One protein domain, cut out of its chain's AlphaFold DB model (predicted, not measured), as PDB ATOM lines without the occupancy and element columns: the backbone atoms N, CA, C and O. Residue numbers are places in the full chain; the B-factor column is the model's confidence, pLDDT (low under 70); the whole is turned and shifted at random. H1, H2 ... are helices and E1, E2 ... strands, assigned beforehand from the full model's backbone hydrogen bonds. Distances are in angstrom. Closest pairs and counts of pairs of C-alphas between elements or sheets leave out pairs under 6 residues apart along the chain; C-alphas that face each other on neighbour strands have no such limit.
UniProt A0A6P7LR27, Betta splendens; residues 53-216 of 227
ATOM      1  N   GLN A  53      51.000 -29.986  12.936       50.28
ATOM      2  CA  GLN A  53      50.171 -29.878  11.737       50.28
ATOM      3  C   GLN A  53      50.882 -28.963  10.725       50.28
ATOM      4  O   GLN A  53      51.194 -27.807  11.020       50.28
ATOM      5  N   LYS A  54      51.200 -29.490   9.534       42.62
ATOM      6  CA  LYS A  54      51.809 -28.713   8.444       42.62
ATOM      7  C   LYS A  54      50.729 -27.891   7.741       42.62
ATOM      8  O   LYS A  54      49.827 -28.441   7.120       42.62
ATOM      9  N   PHE A  55      50.867 -26.571   7.806       44.47
ATOM     10  CA  PHE A  55      50.057 -25.623   7.049       44.47
ATOM     11  C   PHE A  55      50.735 -25.327   5.709       44.47
ATOM     12  O   PHE A  55      51.820 -24.743   5.678       44.47
ATOM     13  N   LEU A  56      50.092 -25.676   4.597       43.72
ATOM     14  CA  LEU A  56      50.422 -25.110   3.292       43.72
ATOM     15  C   LEU A  56      49.472 -23.936   3.045       43.72
ATOM     16  O   LEU A  56      48.362 -24.100   2.558       43.72
ATOM     17  N   LYS A  57      49.904 -22.725   3.416       42.81
ATOM     18  CA  LYS A  57      49.235 -21.493   2.977       42.81
ATOM     19  C   LYS A  57      49.445 -21.344   1.470       42.81
ATOM     20  O   LYS A  57      50.495 -20.874   1.038       42.81
ATOM     21  N   THR A  58      48.460 -21.733   0.673       37.72
ATOM     22  CA  THR A  58      48.366 -21.357  -0.740       37.72
ATOM     23  C   THR A  58      47.558 -20.059  -0.876       37.72
ATOM     24  O   THR A  58      46.688 -19.740  -0.072       37.72
ATOM     25  N   ASN A  59      47.960 -19.235  -1.841       39.53
ATOM     26  CA  ASN A  59      47.541 -17.849  -2.077       39.53
ATOM     27  C   ASN A  59      46.041 -17.525  -1.853       39.53
ATOM     28  O   ASN A  59      45.163 -18.084  -2.498       39.53
ATOM     29  N   THR A  60      45.792 -16.521  -1.000       45.59
ATOM     30  CA  THR A  60      44.770 -15.459  -1.155       45.59
ATOM     31  C   THR A  60      43.399 -15.861  -1.735       45.59
ATOM     32  O   THR A  60      43.043 -15.388  -2.812       45.59
ATOM     33  N   LYS A  61      42.615 -16.668  -0.988       56.16
ATOM     34  CA  LYS A  61      41.135 -16.551  -0.789       56.16
ATOM     35  C   LYS A  61      40.484 -17.772  -0.112       56.16
ATOM     36  O   LYS A  61      39.444 -17.607   0.509       56.16
ATOM     37  N   ALA A  62      41.101 -18.951  -0.159       61.62
ATOM     38  CA  ALA A  62      40.565 -20.171   0.452       61.62
ATOM     39  C   ALA A  62      41.427 -20.624   1.643       61.62
ATOM     40  O   ALA A  62      42.655 -20.586   1.570       61.62
ATOM     41  N   LEU A  63      40.793 -21.042   2.742       78.00
ATOM     42  CA  LEU A  63      41.479 -21.759   3.818       78.00
ATOM     43  C   LEU A  63      41.665 -23.207   3.407       78.00
ATOM     44  O   LEU A  63      40.722 -23.847   2.956       78.00
ATOM     45  N   GLU A  64      42.856 -23.736   3.634       84.88
ATOM     46  CA  GLU A  64      43.138 -25.153   3.477       84.88
ATOM     47  C   GLU A  64      43.768 -25.670   4.770       84.88
ATOM     48  O   GLU A  64      44.711 -25.071   5.297       84.88
ATOM     49  N   LYS A  65      43.225 -26.766   5.307       84.94
ATOM     50  CA  LYS A  65      43.791 -27.474   6.457       84.94
ATOM     51  C   LYS A  65      43.952 -28.943   6.116       84.94
ATOM     52  O   LYS A  65      43.016 -29.586   5.653       84.94
ATOM     53  N   ILE A  66      45.139 -29.458   6.401       87.94
ATOM     54  CA  ILE A  66      45.478 -30.867   6.250       87.94
ATOM     55  C   ILE A  66      45.357 -31.525   7.623       87.94
ATOM     56  O   ILE A  66      45.929 -31.052   8.609       87.94
ATOM     57  N   LEU A  67      44.583 -32.601   7.693       87.44
ATOM     58  CA  LEU A  67      44.331 -33.361   8.908       87.44
ATOM     59  C   LEU A  67      44.798 -34.796   8.712       87.44
ATOM     60  O   LEU A  67      44.425 -35.443   7.740       87.44
ATOM     61  N   LYS A  68      45.578 -35.307   9.662       88.81
ATOM     62  CA  LYS A  68      45.961 -36.719   9.679       88.81
ATOM     63  C   LYS A  68      44.813 -37.558  10.217       88.81
ATOM     64  O   LYS A  68      44.291 -37.258  11.292       88.81
ATOM     65  N   ILE A  69      44.432 -38.588   9.474       88.19
ATOM     66  CA  ILE A  69      43.333 -39.493   9.815       88.19
ATOM     67  C   ILE A  69      43.787 -40.908   9.532       88.19
ATOM     68  O   ILE A  69      44.359 -41.149   8.483       88.19
ATOM     69  N   ASP A  70      43.476 -41.832  10.437       90.56
ATOM     70  CA  ASP A  70      43.782 -43.249  10.258       90.56
ATOM     71  C   ASP A  70      43.302 -43.772   8.889       90.56
ATOM     72  O   ASP A  70      42.133 -43.615   8.508       90.56
ATOM     73  N   ILE A  71      44.208 -44.414   8.155       91.75
ATOM     74  CA  ILE A  71      43.964 -44.913   6.801       91.75
ATOM     75  C   ILE A  71      42.767 -45.875   6.722       91.75
ATOM     76  O   ILE A  71      42.016 -45.861   5.742       91.75
ATOM     77  N   TYR A  72      42.519 -46.683   7.757       91.94
ATOM     78  CA  TYR A  72      41.382 -47.603   7.786       91.94
ATOM     79  C   TYR A  72      40.061 -46.870   8.029       91.94
ATOM     80  O   TYR A  72      39.027 -47.284   7.492       91.94
ATOM     81  N   LEU A  73      40.082 -45.749   8.759       92.00
ATOM     82  CA  LEU A  73      38.928 -44.858   8.865       92.00
ATOM     83  C   LEU A  73      38.644 -44.171   7.523       92.00
ATOM     84  O   LEU A  73      37.485 -44.083   7.117       92.00
ATOM     85  N   MET A  74      39.678 -43.766   6.779       93.12
ATOM     86  CA  MET A  74      39.504 -43.232   5.422       93.12
ATOM     87  C   MET A  74      38.879 -44.270   4.481       93.12
ATOM     88  O   MET A  74      37.939 -43.954   3.746       93.12
ATOM     89  N   TYR A  75      39.339 -45.529   4.523       92.62
ATOM     90  CA  TYR A  75      38.704 -46.610   3.760       92.62
ATOM     91  C   TYR A  75      37.255 -46.828   4.197       92.62
ATOM     92  O   TYR A  75      36.380 -46.997   3.352       92.62
ATOM     93  N   TYR A  76      36.971 -46.752   5.500       92.19
ATOM     94  CA  TYR A  76      35.614 -46.896   6.025       92.19
ATOM     95  C   TYR A  76      34.668 -45.816   5.516       92.19
ATOM     96  O   TYR A  76      33.538 -46.139   5.153       92.19
ATOM     97  N   LEU A  77      35.124 -44.567   5.436       92.44
ATOM     98  CA  LEU A  77      34.355 -43.470   4.852       92.44
ATOM     99  C   LEU A  77      34.049 -43.728   3.373       92.44
ATOM    100  O   LEU A  77      32.894 -43.623   2.962       92.44
ATOM    101  N   ARG A  78      35.050 -44.137   2.587       91.06
ATOM    102  CA  ARG A  78      34.867 -44.472   1.165       91.06
ATOM    103  C   ARG A  78      33.868 -45.612   0.966       91.06
ATOM    104  O   ARG A  78      33.009 -45.544   0.090       91.06
ATOM    105  N   ASP A  79      33.971 -46.648   1.790       90.31
ATOM    106  CA  ASP A  79      33.195 -47.877   1.648       90.31
ATOM    107  C   ASP A  79      31.792 -47.774   2.292       90.31
ATOM    108  O   ASP A  79      30.959 -48.669   2.095       90.31
ATOM    109  N   ASN A  80      31.516 -46.690   3.037       89.88
ATOM    110  CA  ASN A  80      30.229 -46.385   3.671       89.88
ATOM    111  C   ASN A  80      29.722 -44.986   3.287       89.88
ATOM    112  O   ASN A  80      29.867 -44.024   4.052       89.88
ATOM    113  N   PRO A  81      29.001 -44.858   2.156       88.81
ATOM    114  CA  PRO A  81      28.540 -43.562   1.659       88.81
ATOM    115  C   PRO A  81      27.578 -42.851   2.619       88.81
ATOM    116  O   PRO A  81      27.444 -41.634   2.557       88.81
ATOM    117  N   LYS A  82      26.903 -43.579   3.522       90.75
ATOM    118  CA  LYS A  82      26.055 -42.981   4.567       90.75
ATOM    119  C   LYS A  82      26.875 -42.109   5.525       90.75
ATOM    120  O   LYS A  82      26.460 -40.999   5.845       90.75
ATOM    121  N   VAL A  83      28.036 -42.610   5.948       90.25
ATOM    122  CA  VAL A  83      28.922 -41.935   6.903       90.25
ATOM    123  C   VAL A  83      29.671 -40.801   6.212       90.25
ATOM    124  O   VAL A  83      29.728 -39.697   6.745       90.25
ATOM    125  N   TYR A  84      30.151 -41.031   4.987       92.25
ATOM    126  CA  TYR A  84      30.793 -39.976   4.203       92.25
ATOM    127  C   TYR A  84      29.849 -38.798   3.928       92.25
ATOM    128  O   TYR A  84      30.207 -37.658   4.203       92.25
ATOM    129  N   LYS A  85      28.598 -39.056   3.523       92.69
ATOM    130  CA  LYS A  85      27.591 -37.995   3.333       92.69
ATOM    131  C   LYS A  85      27.280 -37.222   4.613       92.69
ATOM    132  O   LYS A  85      26.964 -36.035   4.551       92.69
ATOM    133  N   LEU A  86      27.325 -37.880   5.773       92.44
ATOM    134  CA  LEU A  86      27.152 -37.202   7.058       92.44
ATOM    135  C   LEU A  86      28.310 -36.231   7.318       92.44
ATOM    136  O   LEU A  86      28.056 -35.081   7.676       92.44
ATOM    137  N   LEU A  87      29.549 -36.668   7.077       92.38
ATOM    138  CA  LEU A  87      30.739 -35.822   7.172       92.38
ATOM    139  C   LEU A  87      30.668 -34.647   6.186       92.38
ATOM    140  O   LEU A  87      30.815 -33.499   6.599       92.38
ATOM    141  N   GLU A  88      30.359 -34.904   4.912       92.44
ATOM    142  CA  GLU A  88      30.172 -33.857   3.899       92.44
ATOM    143  C   GLU A  88      29.104 -32.846   4.315       92.44
ATOM    144  O   GLU A  88      29.296 -31.645   4.150       92.44
ATOM    145  N   LYS A  89      27.989 -33.301   4.902       93.19
ATOM    146  CA  LYS A  89      26.928 -32.420   5.402       93.19
ATOM    147  C   LYS A  89      27.406 -31.553   6.567       93.19
ATOM    148  O   LYS A  89      27.079 -30.367   6.605       93.19
ATOM    149  N   GLN A  90      28.158 -32.118   7.514       92.06
ATOM    150  CA  GLN A  90      28.717 -31.365   8.642       92.06
ATOM    151  C   GLN A  90      29.737 -30.322   8.182       92.06
ATOM    152  O   GLN A  90      29.728 -29.198   8.680       92.06
ATOM    153  N   LEU A  91      30.566 -30.667   7.200       91.06
ATOM    154  CA  LEU A  91      31.531 -29.750   6.605       91.06
ATOM    155  C   LEU A  91      30.845 -28.675   5.756       91.06
ATOM    156  O   LEU A  91      31.135 -27.494   5.915       91.06
ATOM    157  N   SER A  92      29.851 -29.043   4.951       89.75
ATOM    158  CA  SER A  92      29.062 -28.089   4.163       89.75
ATOM    159  C   SER A  92      28.347 -27.072   5.058       89.75
ATOM    160  O   SER A  92      28.268 -25.896   4.712       89.75
ATOM    161  N   ALA A  93      27.882 -27.489   6.243       88.81
ATOM    162  CA  ALA A  93      27.260 -26.594   7.221       88.81
ATOM    163  C   ALA A  93      28.215 -25.510   7.759       88.81
ATOM    164  O   ALA A  93      27.751 -24.480   8.248       88.81
ATOM    165  N   ILE A  94      29.530 -25.723   7.661       87.06
ATOM    166  CA  ILE A  94      30.562 -24.740   8.016       87.06
ATOM    167  C   ILE A  94      31.258 -24.133   6.787       87.06
ATOM    168  O   ILE A  94      32.241 -23.417   6.952       87.06
ATOM    169  N   GLY A  95      30.747 -24.382   5.574       84.06
ATOM    170  CA  GLY A  95      31.327 -23.872   4.327       84.06
ATOM    171  C   GLY A  95      32.617 -24.582   3.905       84.06
ATOM    172  O   GLY A  95      33.448 -23.985   3.223       84.06
ATOM    173  N   CYS A  96      32.800 -25.833   4.330       89.12
ATOM    174  CA  CYS A  96      33.962 -26.655   4.020       89.12
ATOM    175  C   CYS A  96      33.637 -27.786   3.044       89.12
ATOM    176  O   CYS A  96      32.548 -28.357   3.054       89.12
ATOM    177  N   SER A  97      34.652 -28.177   2.285       88.38
ATOM    178  CA  SER A  97      34.712 -29.408   1.497       88.38
ATOM    179  C   SER A  97      35.898 -30.254   1.965       88.38
ATOM    180  O   SER A  97      36.857 -29.707   2.510       88.38
ATOM    181  N   VAL A  98      35.829 -31.576   1.792       91.88
ATOM    182  CA  VAL A  98      36.903 -32.510   2.170       91.88
ATOM    183  C   VAL A  98      37.313 -33.377   0.994       91.88
ATOM    184  O   VAL A  98      36.474 -33.898   0.264       91.88
ATOM    185  N   GLU A  99      38.613 -33.573   0.869       91.50
ATOM    186  CA  GLU A  99      39.258 -34.466  -0.077       91.50
ATOM    187  C   GLU A  99      40.132 -35.450   0.711       91.50
ATOM    188  O   GLU A  99      40.880 -35.048   1.601       91.50
ATOM    189  N   LEU A 100      39.990 -36.749   0.444       91.31
ATOM    190  CA  LEU A 100      40.724 -37.804   1.146       91.31
ATOM    191  C   LEU A 100      41.914 -38.253   0.288       91.31
ATOM    192  O   LEU A 100      41.710 -38.882  -0.752       91.31
ATOM    193  N   ASP A 101      43.139 -37.968   0.731       89.19
ATOM    194  CA  ASP A 101      44.376 -38.446   0.108       89.19
ATOM    195  C   ASP A 101      44.864 -39.731   0.792       89.19
ATOM    196  O   ASP A 101      45.551 -39.720   1.816       89.19
ATOM    197  N   PHE A 102      44.515 -40.868   0.192       88.44
ATOM    198  CA  PHE A 102      44.909 -42.193   0.672       88.44
ATOM    199  C   PHE A 102      46.414 -42.473   0.554       88.44
ATOM    200  O   PHE A 102      46.895 -43.402   1.196       88.44
ATOM    201  N   ASN A 103      47.161 -41.715  -0.259       86.19
ATOM    202  CA  ASN A 103      48.605 -41.919  -0.396       86.19
ATOM    203  C   ASN A 103      49.365 -41.292   0.773       86.19
ATOM    204  O   ASN A 103      50.377 -41.839   1.208       86.19
ATOM    205  N   GLN A 104      48.883 -40.144   1.254       84.06
ATOM    206  CA  GLN A 104      49.492 -39.398   2.358       84.06
ATOM    207  C   GLN A 104      48.831 -39.666   3.714       84.06
ATOM    208  O   GLN A 104      49.373 -39.227   4.722       84.06
ATOM    209  N   GLU A 105      47.720 -40.415   3.754       87.75
ATOM    210  CA  GLU A 105      46.933 -40.647   4.977       87.75
ATOM    211  C   GLU A 105      46.407 -39.317   5.562       87.75
ATOM    212  O   GLU A 105      46.455 -39.024   6.761       87.75
ATOM    213  N   GLU A 106      45.924 -38.456   4.662       89.94
ATOM    214  CA  GLU A 106      45.553 -37.080   4.971       89.94
ATOM    215  C   GLU A 106      44.167 -36.730   4.421       89.94
ATOM    216  O   GLU A 106      43.789 -37.089   3.306       89.94
ATOM    217  N   ALA A 107      43.394 -35.986   5.208       88.12
ATOM    218  CA  ALA A 107      42.188 -35.307   4.762       88.12
ATOM    219  C   ALA A 107      42.494 -33.828   4.544       88.12
ATOM    220  O   ALA A 107      42.810 -33.096   5.486       88.12
ATOM    221  N   VAL A 108      42.372 -33.385   3.297       88.75
ATOM    222  CA  VAL A 108      42.532 -31.989   2.902       88.75
ATOM    223  C   VAL A 108      41.164 -31.329   2.947       88.75
ATOM    224  O   VAL A 108      40.259 -31.683   2.191       88.75
ATOM    225  N   VAL A 109      40.994 -30.369   3.848       88.56
ATOM    226  CA  VAL A 109      39.748 -29.624   4.006       88.56
ATOM    227  C   VAL A 109      39.937 -28.220   3.466       88.56
ATOM    228  O   VAL A 109      40.799 -27.483   3.941       88.56
ATOM    229  N   LYS A 110      39.088 -27.838   2.515       88.00
ATOM    230  CA  LYS A 110      39.079 -26.506   1.907       88.00
ATOM    231  C   LYS A 110      37.841 -25.751   2.376       88.00
ATOM    232  O   LYS A 110      36.731 -26.274   2.267       88.00
ATOM    233  N   GLY A 111      38.029 -24.552   2.909       82.19
ATOM    234  CA  GLY A 111      36.976 -23.659   3.381       82.19
ATOM    235  C   GLY A 111      37.020 -22.316   2.664       82.19
ATOM    236  O   GLY A 111      38.093 -21.806   2.343       82.19
ATOM    237  N   ASP A 112      35.850 -21.735   2.433       73.94
ATOM    238  CA  ASP A 112      35.720 -20.408   1.834       73.94
ATOM    239  C   ASP A 112      35.496 -19.348   2.931       73.94
ATOM    240  O   ASP A 112      34.580 -19.488   3.748       73.94
ATOM    241  N   ILE A 113      36.329 -18.297   2.979       65.25
ATOM    242  CA  ILE A 113      36.131 -17.146   3.883       65.25
ATOM    243  C   ILE A 113      35.743 -15.884   3.103       65.25
ATOM    244  O   ILE A 113      36.294 -14.805   3.316       65.25
ATOM    245  N   ASP A 114      34.780 -15.963   2.198       56.72
ATOM    246  CA  ASP A 114      34.472 -14.801   1.361       56.72
ATOM    247  C   ASP A 114      33.853 -13.577   2.094       56.72
ATOM    248  O   ASP A 114      33.590 -12.565   1.443       56.72
ATOM    249  N   LYS A 115      33.576 -13.594   3.418       54.50
ATOM    250  CA  LYS A 115      32.698 -12.561   4.039       54.50
ATOM    251  C   LYS A 115      32.965 -12.064   5.476       54.50
ATOM    252  O   LYS A 115      32.064 -11.431   6.022       54.50
ATOM    253  N   GLU A 116      34.126 -12.264   6.112       51.38
ATOM    254  CA  GLU A 116      34.339 -11.746   7.492       51.38
ATOM    255  C   GLU A 116      35.433 -10.656   7.609       51.38
ATOM    256  O   GLU A 116      36.570 -10.873   7.181       51.38
ATOM    257  N   PRO A 117      35.141  -9.483   8.219       41.69
ATOM    258  CA  PRO A 117      36.162  -8.502   8.580       41.69
ATOM    259  C   PRO A 117      37.038  -9.064   9.711       41.69
ATOM    260  O   PRO A 117      36.549  -9.333  10.804       41.69
ATOM    261  N   GLY A 118      38.338  -9.227   9.450       59.75
ATOM    262  CA  GLY A 118      39.302  -9.788  10.406       59.75
ATOM    263  C   GLY A 118      39.735 -11.211  10.044       59.75
ATOM    264  O   GLY A 118      39.346 -12.175  10.698       59.75
ATOM    265  N   GLN A 119      40.584 -11.332   9.018       61.91
ATOM    266  CA  GLN A 119      41.037 -12.611   8.445       61.91
ATOM    267  C   GLN A 119      41.659 -13.587   9.460       61.91
ATOM    268  O   GLN A 119      41.470 -14.791   9.326       61.91
ATOM    269  N   VAL A 120      42.376 -13.096  10.477       65.88
ATOM    270  CA  VAL A 120      43.040 -13.961  11.474       65.88
ATOM    271  C   VAL A 120      42.024 -14.573  12.445       65.88
ATOM    272  O   VAL A 120      41.977 -15.788  12.603       65.88
ATOM    273  N   ALA A 121      41.144 -13.752  13.023       68.81
ATOM    274  CA  ALA A 121      40.114 -14.223  13.950       68.81
ATOM    275  C   ALA A 121      39.069 -15.121  13.258       68.81
ATOM    276  O   ALA A 121      38.532 -16.041  13.875       68.81
ATOM    277  N   ALA A 122      38.782 -14.870  11.977       72.38
ATOM    278  CA  ALA A 122      37.912 -15.720  11.167       72.38
ATOM    279  C   ALA A 122      38.541 -17.102  10.911       72.38
ATOM    280  O   ALA A 122      37.861 -18.120  11.051       72.38
ATOM    281  N   ALA A 123      39.846 -17.150  10.610       73.69
ATOM    282  CA  ALA A 123      40.577 -18.398  10.397       73.69
ATOM    283  C   ALA A 123      40.645 -19.267  11.664       73.69
ATOM    284  O   ALA A 123      40.367 -20.461  11.593       73.69
ATOM    285  N   GLU A 124      40.915 -18.679  12.834       79.19
ATOM    286  CA  GLU A 124      40.928 -19.416  14.108       79.19
ATOM    287  C   GLU A 124      39.546 -19.983  14.467       79.19
ATOM    288  O   GLU A 124      39.410 -21.144  14.856       79.19
ATOM    289  N   LYS A 125      38.476 -19.193  14.296       82.12
ATOM    290  CA  LYS A 125      37.100 -19.668  14.531       82.12
ATOM    291  C   LYS A 125      36.715 -20.796  13.579       82.12
ATOM    292  O   LYS A 125      36.007 -21.721  13.984       82.12
ATOM    293  N   TRP A 126      37.131 -20.698  12.318       84.50
ATOM    294  CA  TRP A 126      36.940 -21.748  11.324       84.50
ATOM    295  C   TRP A 126      37.667 -23.028  11.733       84.50
ATOM    296  O   TRP A 126      37.060 -24.098  11.749       84.50
ATOM    297  N   GLU A 127      38.917 -22.905  12.167       83.31
ATOM    298  CA  GLU A 127      39.729 -24.030  12.615       83.31
ATOM    299  C   GLU A 127      39.113 -24.734  13.829       83.31
ATOM    300  O   GLU A 127      38.988 -25.955  13.831       83.31
ATOM    301  N   ILE A 128      38.625 -23.984  14.822       86.06
ATOM    302  CA  ILE A 128      37.939 -24.556  15.992       86.06
ATOM    303  C   ILE A 128      36.683 -25.335  15.577       86.06
ATOM    304  O   ILE A 128      36.391 -26.394  16.138       86.06
ATOM    305  N   LYS A 129      35.905 -24.824  14.612       87.81
ATOM    306  CA  LYS A 129      34.724 -25.536  14.094       87.81
ATOM    307  C   LYS A 129      35.129 -26.813  13.368       87.81
ATOM    308  O   LYS A 129      34.479 -27.838  13.555       87.81
ATOM    309  N   LEU A 130      36.192 -26.746  12.575       88.25
ATOM    310  CA  LEU A 130      36.704 -27.883  11.832       88.25
ATOM    311  C   LEU A 130      37.224 -28.980  12.768       88.25
ATOM    312  O   LEU A 130      36.806 -30.130  12.651       88.25
ATOM    313  N   ASP A 131      38.042 -28.610  13.753       89.00
ATOM    314  CA  ASP A 131      38.554 -29.524  14.774       89.00
ATOM    315  C   ASP A 131      37.399 -30.226  15.501       89.00
ATOM    316  O   ASP A 131      37.443 -31.437  15.696       89.00
ATOM    317  N   ARG A 132      36.317 -29.511  15.842       91.69
ATOM    318  CA  ARG A 132      35.130 -30.122  16.472       91.69
ATOM    319  C   ARG A 132      34.472 -31.190  15.601       91.69
ATOM    320  O   ARG A 132      34.039 -32.203  16.144       91.69
ATOM    321  N   VAL A 133      34.385 -30.980  14.285       92.19
ATOM    322  CA  VAL A 133      33.815 -31.974  13.358       92.19
ATOM    323  C   VAL A 133      34.677 -33.233  13.341       92.19
ATOM    324  O   VAL A 133      34.150 -34.333  13.488       92.19
ATOM    325  N   PHE A 134      35.998 -33.085  13.233       90.50
ATOM    326  CA  PHE A 134      36.897 -34.240  13.186       90.50
ATOM    327  C   PHE A 134      37.036 -34.949  14.532       90.50
ATOM    328  O   PHE A 134      37.057 -36.172  14.545       90.50
ATOM    329  N   ILE A 135      37.028 -34.224  15.653       91.00
ATOM    330  CA  ILE A 135      36.967 -34.820  16.998       91.00
ATOM    331  C   ILE A 135      35.674 -35.624  17.170       91.00
ATOM    332  O   ILE A 135      35.701 -36.728  17.708       91.00
ATOM    333  N   ALA A 136      34.534 -35.108  16.701       91.19
ATOM    334  CA  ALA A 136      33.277 -35.850  16.747       91.19
ATOM    335  C   ALA A 136      33.321 -37.099  15.854       91.19
ATOM    336  O   ALA A 136      32.830 -38.154  16.256       91.19
ATOM    337  N   LEU A 137      33.935 -37.005  14.670       90.88
ATOM    338  CA  LEU A 137      34.110 -38.131  13.755       90.88
ATOM    339  C   LEU A 137      34.987 -39.229  14.373       90.88
ATOM    340  O   LEU A 137      34.545 -40.372  14.467       90.88
ATOM    341  N   THR A 138      36.197 -38.894  14.826       89.12
ATOM    342  CA  THR A 138      37.137 -39.864  15.411       89.12
ATOM    343  C   THR A 138      36.721 -40.333  16.805       89.12
ATOM    344  O   THR A 138      37.180 -41.375  17.262       89.12
ATOM    345  N   GLY A 139      35.830 -39.603  17.481       88.38
ATOM    346  CA  GLY A 139      35.173 -40.059  18.707       88.38
ATOM    347  C   GLY A 139      34.005 -41.020  18.460       88.38
ATOM    348  O   GLY A 139      33.747 -41.885  19.294       88.38
ATOM    349  N   SER A 140      33.300 -40.886  17.330       90.44
ATOM    350  CA  SER A 140      32.153 -41.745  16.990       90.44
ATOM    351  C   SER A 140      32.575 -43.040  16.300       90.44
ATOM    352  O   SER A 140      31.911 -44.060  16.459       90.44
ATOM    353  N   TYR A 141      33.673 -43.016  15.545       91.62
ATOM    354  CA  TYR A 141      34.173 -44.168  14.797       91.62
ATOM    355  C   TYR A 141      35.580 -44.533  15.244       91.62
ATOM    356  O   TYR A 141      36.444 -43.667  15.351       91.62
ATOM    357  N   VAL A 142      35.818 -45.826  15.462       90.88
ATOM    358  CA  VAL A 142      37.096 -46.331  15.975       90.88
ATOM    359  C   VAL A 142      37.662 -47.430  15.083       90.88
ATOM    360  O   VAL A 142      36.920 -48.257  14.549       90.88
ATOM    361  N   CYS A 143      38.989 -47.447  14.953       90.44
ATOM    362  CA  CYS A 143      39.750 -48.530  14.340       90.44
ATOM    363  C   CYS A 143      40.289 -49.449  15.442       90.44
ATOM    364  O   CYS A 143      41.015 -49.006  16.332       90.44
ATOM    365  N   HIS A 144      39.950 -50.736  15.394       88.06
ATOM    366  CA  HIS A 144      40.424 -51.724  16.358       88.06
ATOM    367  C   HIS A 144      41.175 -52.862  15.663       88.06
ATOM    368  O   HIS A 144      40.633 -53.553  14.798       88.06
ATOM    369  N   HIS A 145      42.432 -53.073  16.053       86.12
ATOM    370  CA  HIS A 145      43.302 -54.088  15.462       86.12
ATOM    371  C   HIS A 145      43.141 -55.426  16.187       86.12
ATOM    372  O   HIS A 145      43.399 -55.537  17.382       86.12
ATOM    373  N   VAL A 146      42.752 -56.461  15.445       80.75
ATOM    374  CA  VAL A 146      42.505 -57.810  15.958       80.75
ATOM    375  C   VAL A 146      43.420 -58.803  15.250       80.75
ATOM    376  O   VAL A 146      43.424 -58.915  14.026       80.75
ATOM    377  N   THR A 147      44.177 -59.588  16.013       70.12
ATOM    378  CA  THR A 147      45.097 -60.610  15.473       70.12
ATOM    379  C   THR A 147      44.362 -61.859  14.959       70.12
ATOM    380  O   THR A 147      44.936 -62.704  14.276       70.12
ATOM    381  N   GLN A 148      43.073 -62.011  15.283       64.88
ATOM    382  CA  GLN A 148      42.286 -63.210  14.995       64.88
ATOM    383  C   GLN A 148      41.325 -63.020  13.808       64.88
ATOM    384  O   GLN A 148      40.422 -62.186  13.839       64.88
ATOM    385  N   ARG A 149      41.477 -63.868  12.779       58.41
ATOM    386  CA  ARG A 149      40.736 -63.868  11.496       58.41
ATOM    387  C   ARG A 149      39.271 -64.324  11.607       58.41
ATOM    388  O   ARG A 149      38.860 -65.251  10.909       58.41
ATOM    389  N   THR A 150      38.473 -63.737  12.491       57.62
ATOM    390  CA  THR A 150      37.074 -64.167  12.677       57.62
ATOM    391  C   THR A 150      36.080 -63.207  12.030       57.62
ATOM    392  O   THR A 150      36.375 -62.036  11.810       57.62
ATOM    393  N   GLY A 151      34.926 -63.738  11.612       57.75
ATOM    394  CA  GLY A 151      33.894 -63.032  10.847       57.75
ATOM    395  C   GLY A 151      33.212 -61.928  11.656       57.75
ATOM    396  O   GLY A 151      32.142 -62.134  12.220       57.75
ATOM    397  N   LEU A 152      33.841 -60.756  11.718       62.53
ATOM    398  CA  LEU A 152      33.362 -59.586  12.462       62.53
ATOM    399  C   LEU A 152      32.575 -58.589  11.594       62.53
ATOM    400  O   LEU A 152      32.142 -57.566  12.106       62.53
ATOM    401  N   GLY A 153      32.379 -58.884  10.304       60.38
ATOM    402  CA  GLY A 153      31.641 -58.006   9.394       60.38
ATOM    403  C   GLY A 153      30.154 -57.925   9.744       60.38
ATOM    404  O   GLY A 153      29.514 -58.956   9.957       60.38
ATOM    405  N   SER A 154      29.631 -56.703   9.782       67.38
ATOM    406  CA  SER A 154      28.209 -56.357   9.897       67.38
ATOM    407  C   SER A 154      27.929 -55.152   8.986       67.38
ATOM    408  O   SER A 154      28.869 -54.561   8.457       67.38
ATOM    409  N   ASP A 155      26.670 -54.757   8.808       69.62
ATOM    410  CA  ASP A 155      26.329 -53.552   8.030       69.62
ATOM    411  C   ASP A 155      26.961 -52.276   8.621       69.62
ATOM    412  O   ASP A 155      27.365 -51.392   7.870       69.62
ATOM    413  N   ASP A 156      27.129 -52.225   9.947       75.94
ATOM    414  CA  ASP A 156      27.700 -51.079  10.676       75.94
ATOM    415  C   ASP A 156      29.196 -51.238  11.010       75.94
ATOM    416  O   ASP A 156      29.791 -50.390  11.677       75.94
ATOM    417  N   ILE A 157      29.815 -52.351  10.588       84.06
ATOM    418  CA  ILE A 157      31.205 -52.694  10.911       84.06
ATOM    419  C   ILE A 157      31.902 -53.278   9.680       84.06
ATOM    420  O   ILE A 157      31.579 -54.374   9.213       84.06
ATOM    421  N   ARG A 158      32.945 -52.597   9.199       87.94
ATOM    422  CA  ARG A 158      33.852 -53.137   8.179       87.94
ATOM    423  C   ARG A 158      35.055 -53.801   8.824       87.94
ATOM    424  O   ARG A 158      35.519 -53.409   9.888       87.94
ATOM    425  N   VAL A 159      35.579 -54.809   8.137       88.06
ATOM    426  CA  VAL A 159      36.788 -55.523   8.549       88.06
ATOM    427  C   VAL A 159      37.762 -55.530   7.382       88.06
ATOM    428  O   VAL A 159      37.522 -56.209   6.383       88.06
ATOM    429  N   TYR A 160      38.866 -54.811   7.527       88.50
ATOM    430  CA  TYR A 160      39.979 -54.830   6.586       88.50
ATOM    431  C   TYR A 160      40.947 -55.927   6.998       88.50
ATOM    432  O   TYR A 160      41.396 -55.967   8.142       88.50
ATOM    433  N   ARG A 161      41.231 -56.870   6.100       85.81
ATOM    434  CA  ARG A 161      42.125 -57.995   6.397       85.81
ATOM    435  C   ARG A 161      43.511 -57.712   5.845       85.81
ATOM    436  O   ARG A 161      43.672 -57.608   4.634       85.81
ATOM    437  N   GLU A 162      44.487 -57.687   6.737       81.56
ATOM    438  CA  GLU A 162      45.907 -57.737   6.413       81.56
ATOM    439  C   GLU A 162      46.401 -59.196   6.478       81.56
ATOM    440  O   GLU A 162      45.704 -60.101   6.950       81.56
ATOM    441  N   SER A 163      47.628 -59.452   6.024       77.19
ATOM    442  CA  SER A 163      48.226 -60.795   6.022       77.19
ATOM    443  C   SER A 163      48.369 -61.416   7.422       77.19
ATOM    444  O   SER A 163      48.288 -62.639   7.553       77.19
ATOM    445  N   SER A 164      48.541 -60.598   8.466       77.56
ATOM    446  CA  SER A 164      48.796 -61.039   9.849       77.56
ATOM    447  C   SER A 164      47.809 -60.510  10.899       77.56
ATOM    448  O   SER A 164      47.825 -60.981  12.034       77.56
ATOM    449  N   TYR A 165      46.931 -59.573  10.543       81.56
ATOM    450  CA  TYR A 165      45.917 -59.010  11.439       81.56
ATOM    451  C   TYR A 165      44.693 -58.540  10.649       81.56
ATOM    452  O   TYR A 165      44.648 -58.595   9.424       81.56
ATOM    453  N   SER A 166      43.642 -58.134  11.345       87.44
ATOM    454  CA  SER A 166      42.456 -57.531  10.747       87.44
ATOM    455  C   SER A 166      42.090 -56.269  11.512       87.44
ATOM    456  O   SER A 166      42.151 -56.259  12.737       87.44
ATOM    457  N   VAL A 167      41.715 -55.213  10.800       88.62
ATOM    458  CA  VAL A 167      41.279 -53.948  11.391       88.62
ATOM    459  C   VAL A 167      39.772 -53.853  11.274       88.62
ATOM    460  O   VAL A 167      39.213 -53.896  10.178       88.62
ATOM    461  N   VAL A 168      39.119 -53.774  12.422       89.31
ATOM    462  CA  VAL A 168      37.679 -53.607  12.553       89.31
ATOM    463  C   VAL A 168      37.406 -52.115  12.665       89.31
ATOM    464  O   VAL A 168      37.936 -51.471  13.565       89.31
ATOM    465  N   VAL A 169      36.605 -51.569  11.756       91.19
ATOM    466  CA  VAL A 169      36.250 -50.148  11.739       91.19
ATOM    467  C   VAL A 169      34.740 -50.008  11.721       91.19
ATOM    468  O   VAL A 169      34.061 -50.656  10.922       91.19
ATOM    469  N   GLY A 170      34.214 -49.166  12.600       90.94
ATOM    470  CA  GLY A 170      32.783 -48.933  12.729       90.94
ATOM    471  C   GLY A 170      32.474 -47.949  13.844       90.94
ATOM    472  O   GLY A 170      33.385 -47.347  14.421       90.94
ATOM    473  N   ASP A 171      31.184 -47.786  14.124       91.88
ATOM    474  CA  ASP A 171      30.718 -47.025  15.283       91.88
ATOM    475  C   ASP A 171      31.321 -47.592  16.578       91.88
ATOM    476  O   ASP A 171      31.408 -48.810  16.753       91.88
ATOM    477  N   VAL A 172      31.742 -46.713  17.487       89.50
ATOM    478  CA  VAL A 172      32.415 -47.093  18.734       89.50
ATOM    479  C   VAL A 172      31.572 -48.042  19.588       89.50
ATOM    480  O   VAL A 172      32.113 -48.985  20.168       89.50
ATOM    481  N   GLY A 173      30.250 -47.857  19.637       86.88
ATOM    482  CA  GLY A 173      29.337 -48.745  20.348       86.88
ATOM    483  C   GLY A 173      29.276 -50.124  19.699       86.88
ATOM    484  O   GLY A 173      29.483 -51.134  20.375       86.88
ATOM    485  N   ALA A 174      29.078 -50.161  18.381       87.56
ATOM    486  CA  ALA A 174      28.999 -51.406  17.615       87.56
ATOM    487  C   ALA A 174      30.312 -52.212  17.673       87.56
ATOM    488  O   ALA A 174      30.299 -53.428  17.884       87.56
ATOM    489  N   VAL A 175      31.458 -51.542  17.524       87.62
ATOM    490  CA  VAL A 175      32.784 -52.171  17.589       87.62
ATOM    491  C   VAL A 175      33.048 -52.725  18.988       87.62
ATOM    492  O   VAL A 175      33.419 -53.894  19.111       87.62
ATOM    493  N   ASN A 176      32.794 -51.946  20.042       87.56
ATOM    494  CA  ASN A 176      33.004 -52.392  21.421       87.56
ATOM    495  C   ASN A 176      32.111 -53.581  21.791       87.56
ATOM    496  O   ASN A 176      32.590 -54.550  22.383       87.56
ATOM    497  N   GLU A 177      30.832 -53.554  21.408       86.56
ATOM    498  CA  GLU A 177      29.927 -54.687  21.615       86.56
ATOM    499  C   GLU A 177      30.439 -55.941  20.895       86.56
ATOM    500  O   GLU A 177      30.461 -57.043  21.458       86.56
ATOM    501  N   ARG A 178      30.904 -55.783  19.651       82.88
ATOM    502  CA  ARG A 178      31.410 -56.901  18.854       82.88
ATOM    503  C   ARG A 178      32.675 -57.510  19.455       82.88
ATOM    504  O   ARG A 178      32.781 -58.737  19.493       82.88
ATOM    505  N   ILE A 179      33.598 -56.680  19.937       83.19
ATOM    506  CA  ILE A 179      34.817 -57.126  20.626       83.19
ATOM    507  C   ILE A 179      34.446 -57.860  21.918       83.19
ATOM    508  O   ILE A 179      34.889 -58.990  22.117       83.19
ATOM    509  N   ALA A 180      33.558 -57.298  22.741       84.69
ATOM    510  CA  ALA A 180      33.124 -57.928  23.987       84.69
ATOM    511  C   ALA A 180      32.457 -59.298  23.752       84.69
ATOM    512  O   ALA A 180      32.690 -60.260  24.488       84.69
ATOM    513  N   ASN A 181      31.645 -59.422  22.697       80.56
ATOM    514  CA  ASN A 181      31.045 -60.698  22.307       80.56
ATOM    515  C   ASN A 181      32.098 -61.707  21.823       80.56
ATOM    516  O   ASN A 181      32.018 -62.894  22.162       80.56
ATOM    517  N   LEU A 182      33.113 -61.251  21.080       77.25
ATOM    518  CA  LEU A 182      34.223 -62.100  20.659       77.25
ATOM    519  C   LEU A 182      34.999 -62.631  21.871       77.25
ATOM    520  O   LEU A 182      35.203 -63.840  21.962       77.25
ATOM    521  N   GLU A 183      35.363 -61.780  22.827       77.00
ATOM    522  CA  GLU A 183      36.092 -62.178  24.040       77.00
ATOM    523  C   GLU A 183      35.334 -63.226  24.865       77.00
ATOM    524  O   GLU A 183      35.908 -64.247  25.270       77.00
ATOM    525  N   LYS A 184      34.020 -63.036  25.045       74.94
ATOM    526  CA  LYS A 184      33.141 -64.023  25.695       74.94
ATOM    527  C   LYS A 184      33.166 -65.351  24.944       74.94
ATOM    528  O   LYS A 184      33.401 -66.395  25.548       74.94
ATOM    529  N   SER A 185      33.011 -65.319  23.619       64.62
ATOM    530  CA  SER A 185      33.004 -66.532  22.794       64.62
ATOM    531  C   SER A 185      34.352 -67.266  22.776       64.62
ATOM    532  O   SER A 185      34.382 -68.495  22.786       64.62
ATOM    533  N   VAL A 186      35.477 -66.542  22.802       64.06
ATOM    534  CA  VAL A 186      36.827 -67.118  22.871       64.06
ATOM    535  C   VAL A 186      37.058 -67.781  24.226       64.06
ATOM    536  O   VAL A 186      37.624 -68.873  24.278       64.06
ATOM    537  N   THR A 187      36.584 -67.168  25.312       57.75
ATOM    538  CA  THR A 187      36.659 -67.740  26.665       57.75
ATOM    539  C   THR A 187      35.832 -69.021  26.763       57.75
ATOM    540  O   THR A 187      36.334 -70.050  27.221       57.75
ATOM    541  N   THR A 188      34.606 -69.014  26.232       55.28
ATOM    542  CA  THR A 188      33.760 -70.211  26.147       55.28
ATOM    543  C   THR A 188      34.397 -71.289  25.270       55.28
ATOM    544  O   THR A 188      34.440 -72.449  25.665       55.28
ATOM    545  N   ARG A 189      34.974 -70.925  24.116       51.03
ATOM    546  CA  ARG A 189      35.653 -71.874  23.226       51.03
ATOM    547  C   ARG A 189      36.856 -72.512  23.908       51.03
ATOM    548  O   ARG A 189      36.930 -73.728  23.914       51.03
ATOM    549  N   LYS A 190      37.738 -71.729  24.541       51.28
ATOM    550  CA  LYS A 190      38.885 -72.251  25.307       51.28
ATOM    551  C   LYS A 190      38.451 -73.208  26.423       51.28
ATOM    552  O   LYS A 190      39.120 -74.215  26.623       51.28
ATOM    553  N   LYS A 191      37.325 -72.936  27.097       48.91
ATOM    554  CA  LYS A 191      36.748 -73.830  28.116       48.91
ATOM    555  C   LYS A 191      36.192 -75.134  27.519       48.91
ATOM    556  O   LYS A 191      36.251 -76.161  28.180       48.91
ATOM    557  N   ILE A 192      35.706 -75.111  26.277       50.88
ATOM    558  CA  ILE A 192      35.186 -76.289  25.558       50.88
ATOM    559  C   ILE A 192      36.308 -77.109  24.886       50.88
ATOM    560  O   ILE A 192      36.137 -78.307  24.681       50.88
ATOM    561  N   THR A 193      37.467 -76.521  24.547       49.47
ATOM    562  CA  THR A 193      38.541 -77.224  23.805       49.47
ATOM    563  C   THR A 193      39.315 -78.267  24.625       49.47
ATOM    564  O   THR A 193      40.020 -79.081  24.032       49.47
ATOM    565  N   VAL A 194      39.159 -78.342  25.951       54.44
ATOM    566  CA  VAL A 194      39.426 -79.604  26.673       54.44
ATOM    567  C   VAL A 194      38.180 -80.467  26.483       54.44
ATOM    568  O   VAL A 194      37.302 -80.547  27.333       54.44
ATOM    569  N   VAL A 195      38.041 -80.972  25.256       63.03
ATOM    570  CA  VAL A 195      36.797 -81.530  24.726       63.03
ATOM    571  C   VAL A 195      36.471 -82.816  25.475       63.03
ATOM    572  O   VAL A 195      37.278 -83.742  25.473       63.03
ATOM    573  N   GLU A 196      35.264 -82.924  26.030       61.66
ATOM    574  CA  GLU A 196      34.716 -84.163  26.609       61.66
ATOM    575  C   GLU A 196      34.957 -85.392  25.722       61.66
ATOM    576  O   GLU A 196      35.186 -86.473  26.236       61.66
ATOM    577  N   LYS A 197      34.992 -85.232  24.393       65.00
ATOM    578  CA  LYS A 197      35.328 -86.296  23.433       65.00
ATOM    579  C   LYS A 197      36.751 -86.844  23.575       65.00
ATOM    580  O   LYS A 197      36.942 -88.034  23.380       65.00
ATOM    581  N   GLN A 198      37.740 -86.010  23.892       67.94
ATOM    582  CA  GLN A 198      39.108 -86.471  24.159       67.94
ATOM    583  C   GLN A 198      39.166 -87.208  25.496       67.94
ATOM    584  O   GLN A 198      39.761 -88.274  25.581       67.94
ATOM    585  N   LEU A 199      38.466 -86.700  26.514       75.00
ATOM    586  CA  LEU A 199      38.317 -87.407  27.787       75.00
ATOM    587  C   LEU A 199      37.586 -88.750  27.611       75.00
ATOM    588  O   LEU A 199      37.977 -89.738  28.219       75.00
ATOM    589  N   GLN A 200      36.558 -88.795  26.761       76.56
ATOM    590  CA  GLN A 200      35.796 -89.999  26.432       76.56
ATOM    591  C   GLN A 200      36.685 -91.042  25.747       76.56
ATOM    592  O   GLN A 200      36.698 -92.186  26.180       76.56
ATOM    593  N   LEU A 201      37.461 -90.639  24.734       78.50
ATOM    594  CA  LEU A 201      38.391 -91.530  24.034       78.50
ATOM    595  C   LEU A 201      39.465 -92.075  24.979       78.50
ATOM    596  O   LEU A 201      39.709 -93.276  24.995       78.50
ATOM    597  N   VAL A 202      40.041 -91.215  25.823       80.56
ATOM    598  CA  VAL A 202      41.027 -91.627  26.831       80.56
ATOM    599  C   VAL A 202      40.411 -92.603  27.836       80.56
ATOM    600  O   VAL A 202      41.054 -93.582  28.204       80.56
ATOM    601  N   LYS A 203      39.163 -92.384  28.269       79.81
ATOM    602  CA  LYS A 203      38.449 -93.323  29.148       79.81
ATOM    603  C   LYS A 203      38.188 -94.667  28.480       79.81
ATOM    604  O   LYS A 203      38.302 -95.693  29.141       79.81
ATOM    605  N   GLU A 204      37.806 -94.661  27.210       83.31
ATOM    606  CA  GLU A 204      37.453 -95.868  26.465       83.31
ATOM    607  C   GLU A 204      38.698 -96.719  26.169       83.31
ATOM    608  O   GLU A 204      38.684 -97.926  26.407       83.31
ATOM    609  N   GLU A 205      39.806 -96.086  25.775       84.38
ATOM    610  CA  GLU A 205      41.106 -96.742  25.582       84.38
ATOM    611  C   GLU A 205      41.665 -97.286  26.905       84.38
ATOM    612  O   GLU A 205      42.003 -98.465  27.004       84.38
ATOM    613  N   PHE A 206      41.685 -96.462  27.957       83.81
ATOM    614  CA  PHE A 206      42.162 -96.877  29.275       83.81
ATOM    615  C   PHE A 206      41.293 -97.992  29.881       83.81
ATOM    616  O   PHE A 206      41.813 -98.942  30.462       83.81
ATOM    617  N   GLY A 207      39.968 -97.906  29.725       82.69
ATOM    618  CA  GLY A 207      39.034 -98.931  30.183       82.69
ATOM    619  C   GLY A 207      39.211-100.257  29.448       82.69
ATOM    620  O   GLY A 207      39.244-101.308  30.089       82.69
ATOM    621  N   GLY A 208      39.385-100.208  28.124       82.38
ATOM    622  CA  GLY A 208      39.677-101.381  27.305       82.38
ATOM    623  C   GLY A 208      40.966-102.077  27.741       82.38
ATOM    624  O   GLY A 208      40.940-103.268  28.050       82.38
ATOM    625  N   GLU A 209      42.057-101.320  27.861       83.25
ATOM    626  CA  GLU A 209      43.378-101.836  28.234       83.25
ATOM    627  C   GLU A 209      43.387-102.466  29.635       83.25
ATOM    628  O   GLU A 209      43.848-103.592  29.824       83.25
ATOM    629  N   ILE A 210      42.813-101.780  30.629       83.31
ATOM    630  CA  ILE A 210      42.748-102.295  32.002       83.31
ATOM    631  C   ILE A 210      41.857-103.533  32.087       83.31
ATOM    632  O   ILE A 210      42.210-104.476  32.787       83.31
ATOM    633  N   SER A 211      40.738-103.580  31.360       79.88
ATOM    634  CA  SER A 211      39.863-104.760  31.367       79.88
ATOM    635  C   SER A 211      40.512-105.997  30.733       79.88
ATOM    636  O   SER A 211      40.241-107.115  31.171       79.88
ATOM    637  N   ALA A 212      41.388-105.801  29.741       83.75
ATOM    638  CA  ALA A 212      42.108-106.877  29.067       83.75
ATOM    639  C   ALA A 212      43.308-107.375  29.889       83.75
ATOM    640  O   ALA A 212      43.520-108.582  30.007       83.75
ATOM    641  N   SER A 213      44.067-106.448  30.475       87.75
ATOM    642  CA  SER A 213      45.296-106.750  31.214       87.75
ATOM    643  C   SER A 213      45.043-107.095  32.690       87.75
ATOM    644  O   SER A 213      45.812-107.852  33.284       87.75
ATOM    645  N   TYR A 214      43.959-106.584  33.289       83.88
ATOM    646  CA  TYR A 214      43.646-106.704  34.719       83.88
ATOM    647  C   TYR A 214      42.125-106.799  34.985       83.88
ATOM    648  O   TYR A 214      41.523-105.860  35.515       83.88
ATOM    649  N   PRO A 215      41.481-107.946  34.697       80.31
ATOM    650  CA  PRO A 215      40.020-108.106  34.784       80.31
ATOM    651  C   PRO A 215      39.436-107.944  36.201       80.31
ATOM    652  O   PRO A 215      38.228-107.794  36.373       80.31
ATOM    653  N   GLU A 216      40.282-107.969  37.231       85.56
ATOM    654  CA  GLU A 216      39.891-107.826  38.637       85.56
ATOM    655  C   GLU A 216      39.778-106.355  39.081       85.56
ATOM    656  O   GLU A 216      39.184-106.050  40.119       85.56
TER     657      GLU A 216
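Overview. This is residues 53 to 216 of the 227 residues of a protein of Betta splendens (UniProt A0A6P7LR27). The model is a long rod: a body of two small three-stranded sheets set one after the other, with the short helix H1 between them, and a helical arm that sticks out at one end. H3 lies over one face of the sheet E1 E3 E2, with H2 beside the strands on the same face, while H4 starts over the sheet E4 E6 E5 and runs outward toward H5; residues 183 to 216 stick out. The printed part has 164 residues, with five named helices and six named strands in the order E1 H1 H2 E2 E3 H3 E4 E5 E6 H4 H5, a mixed class; both sheets are antiparallel. It is extended, with a radius of gyration of the C-alphas of 27.0 A and spans of 104 by 26 by 24 A.

Along the chain. In the first sheet, E1 is residues 62 to 68, from C-alpha 62 at (40.565, -20.171, 0.452), E3 residues 106 to 112 and E2 residues 96 to 101. H1 is residues 71 to 79, H2 residues 81 to 92 and H3 residues 119 to 140, 31.6 A long. The second sheet has E4, residues 141 to 146, E6, residues 166 to 171, and E5, residues 157 to 161. H4, residues 172 to 192, is 30.1 A long; H5, residues 196 to 213, is 25.4 A long and ends with C-alpha 213 at (45.296, -106.750, 31.214).

Arrangement. In the first sheet E3 is the inner strand, with N 65 and O 109 2.9 A apart toward E1 and N 99 and O 108 2.8 A apart toward E2; E2 and E3 form a hairpin. E1, H1 H2 and E2 make a split strand-helix-strand unit, two strands running the same way with E3 between them, and its crossover is right-handed. H1, H2 and H3 on one face of this sheet make two layers. H3 has a height of 8.8 A over the sheet. H2 and H3 touch, closest at the C-alphas of Gln 90 and Val 133, 7.0 A, at a shallow tilt of 21 degrees, opposite ways. In the second sheet N 144 and O 168 of E4 and E6 are 2.8 A apart, as are N 158 and O 169 of the hairpin E5 and E6. H1 and H4 are on opposite faces of this sheet, three layers, with heights of 8.7 A and 12.6 A. Every O i to N i+4 pair of the five helices is within hydrogen-bond range.

Size, cuts and confidence. The C-alphas of Pro 117 and Glu 216, the two farthest apart, are 103.8 A apart. The printed part has no cut, and no link is long. H4 and H5 meet only through their link. The mean pLDDT of the printed part is 78.8, and it is under 70 at residues 53 to 62, 113 to 121, 148 to 155 and 185 to 198.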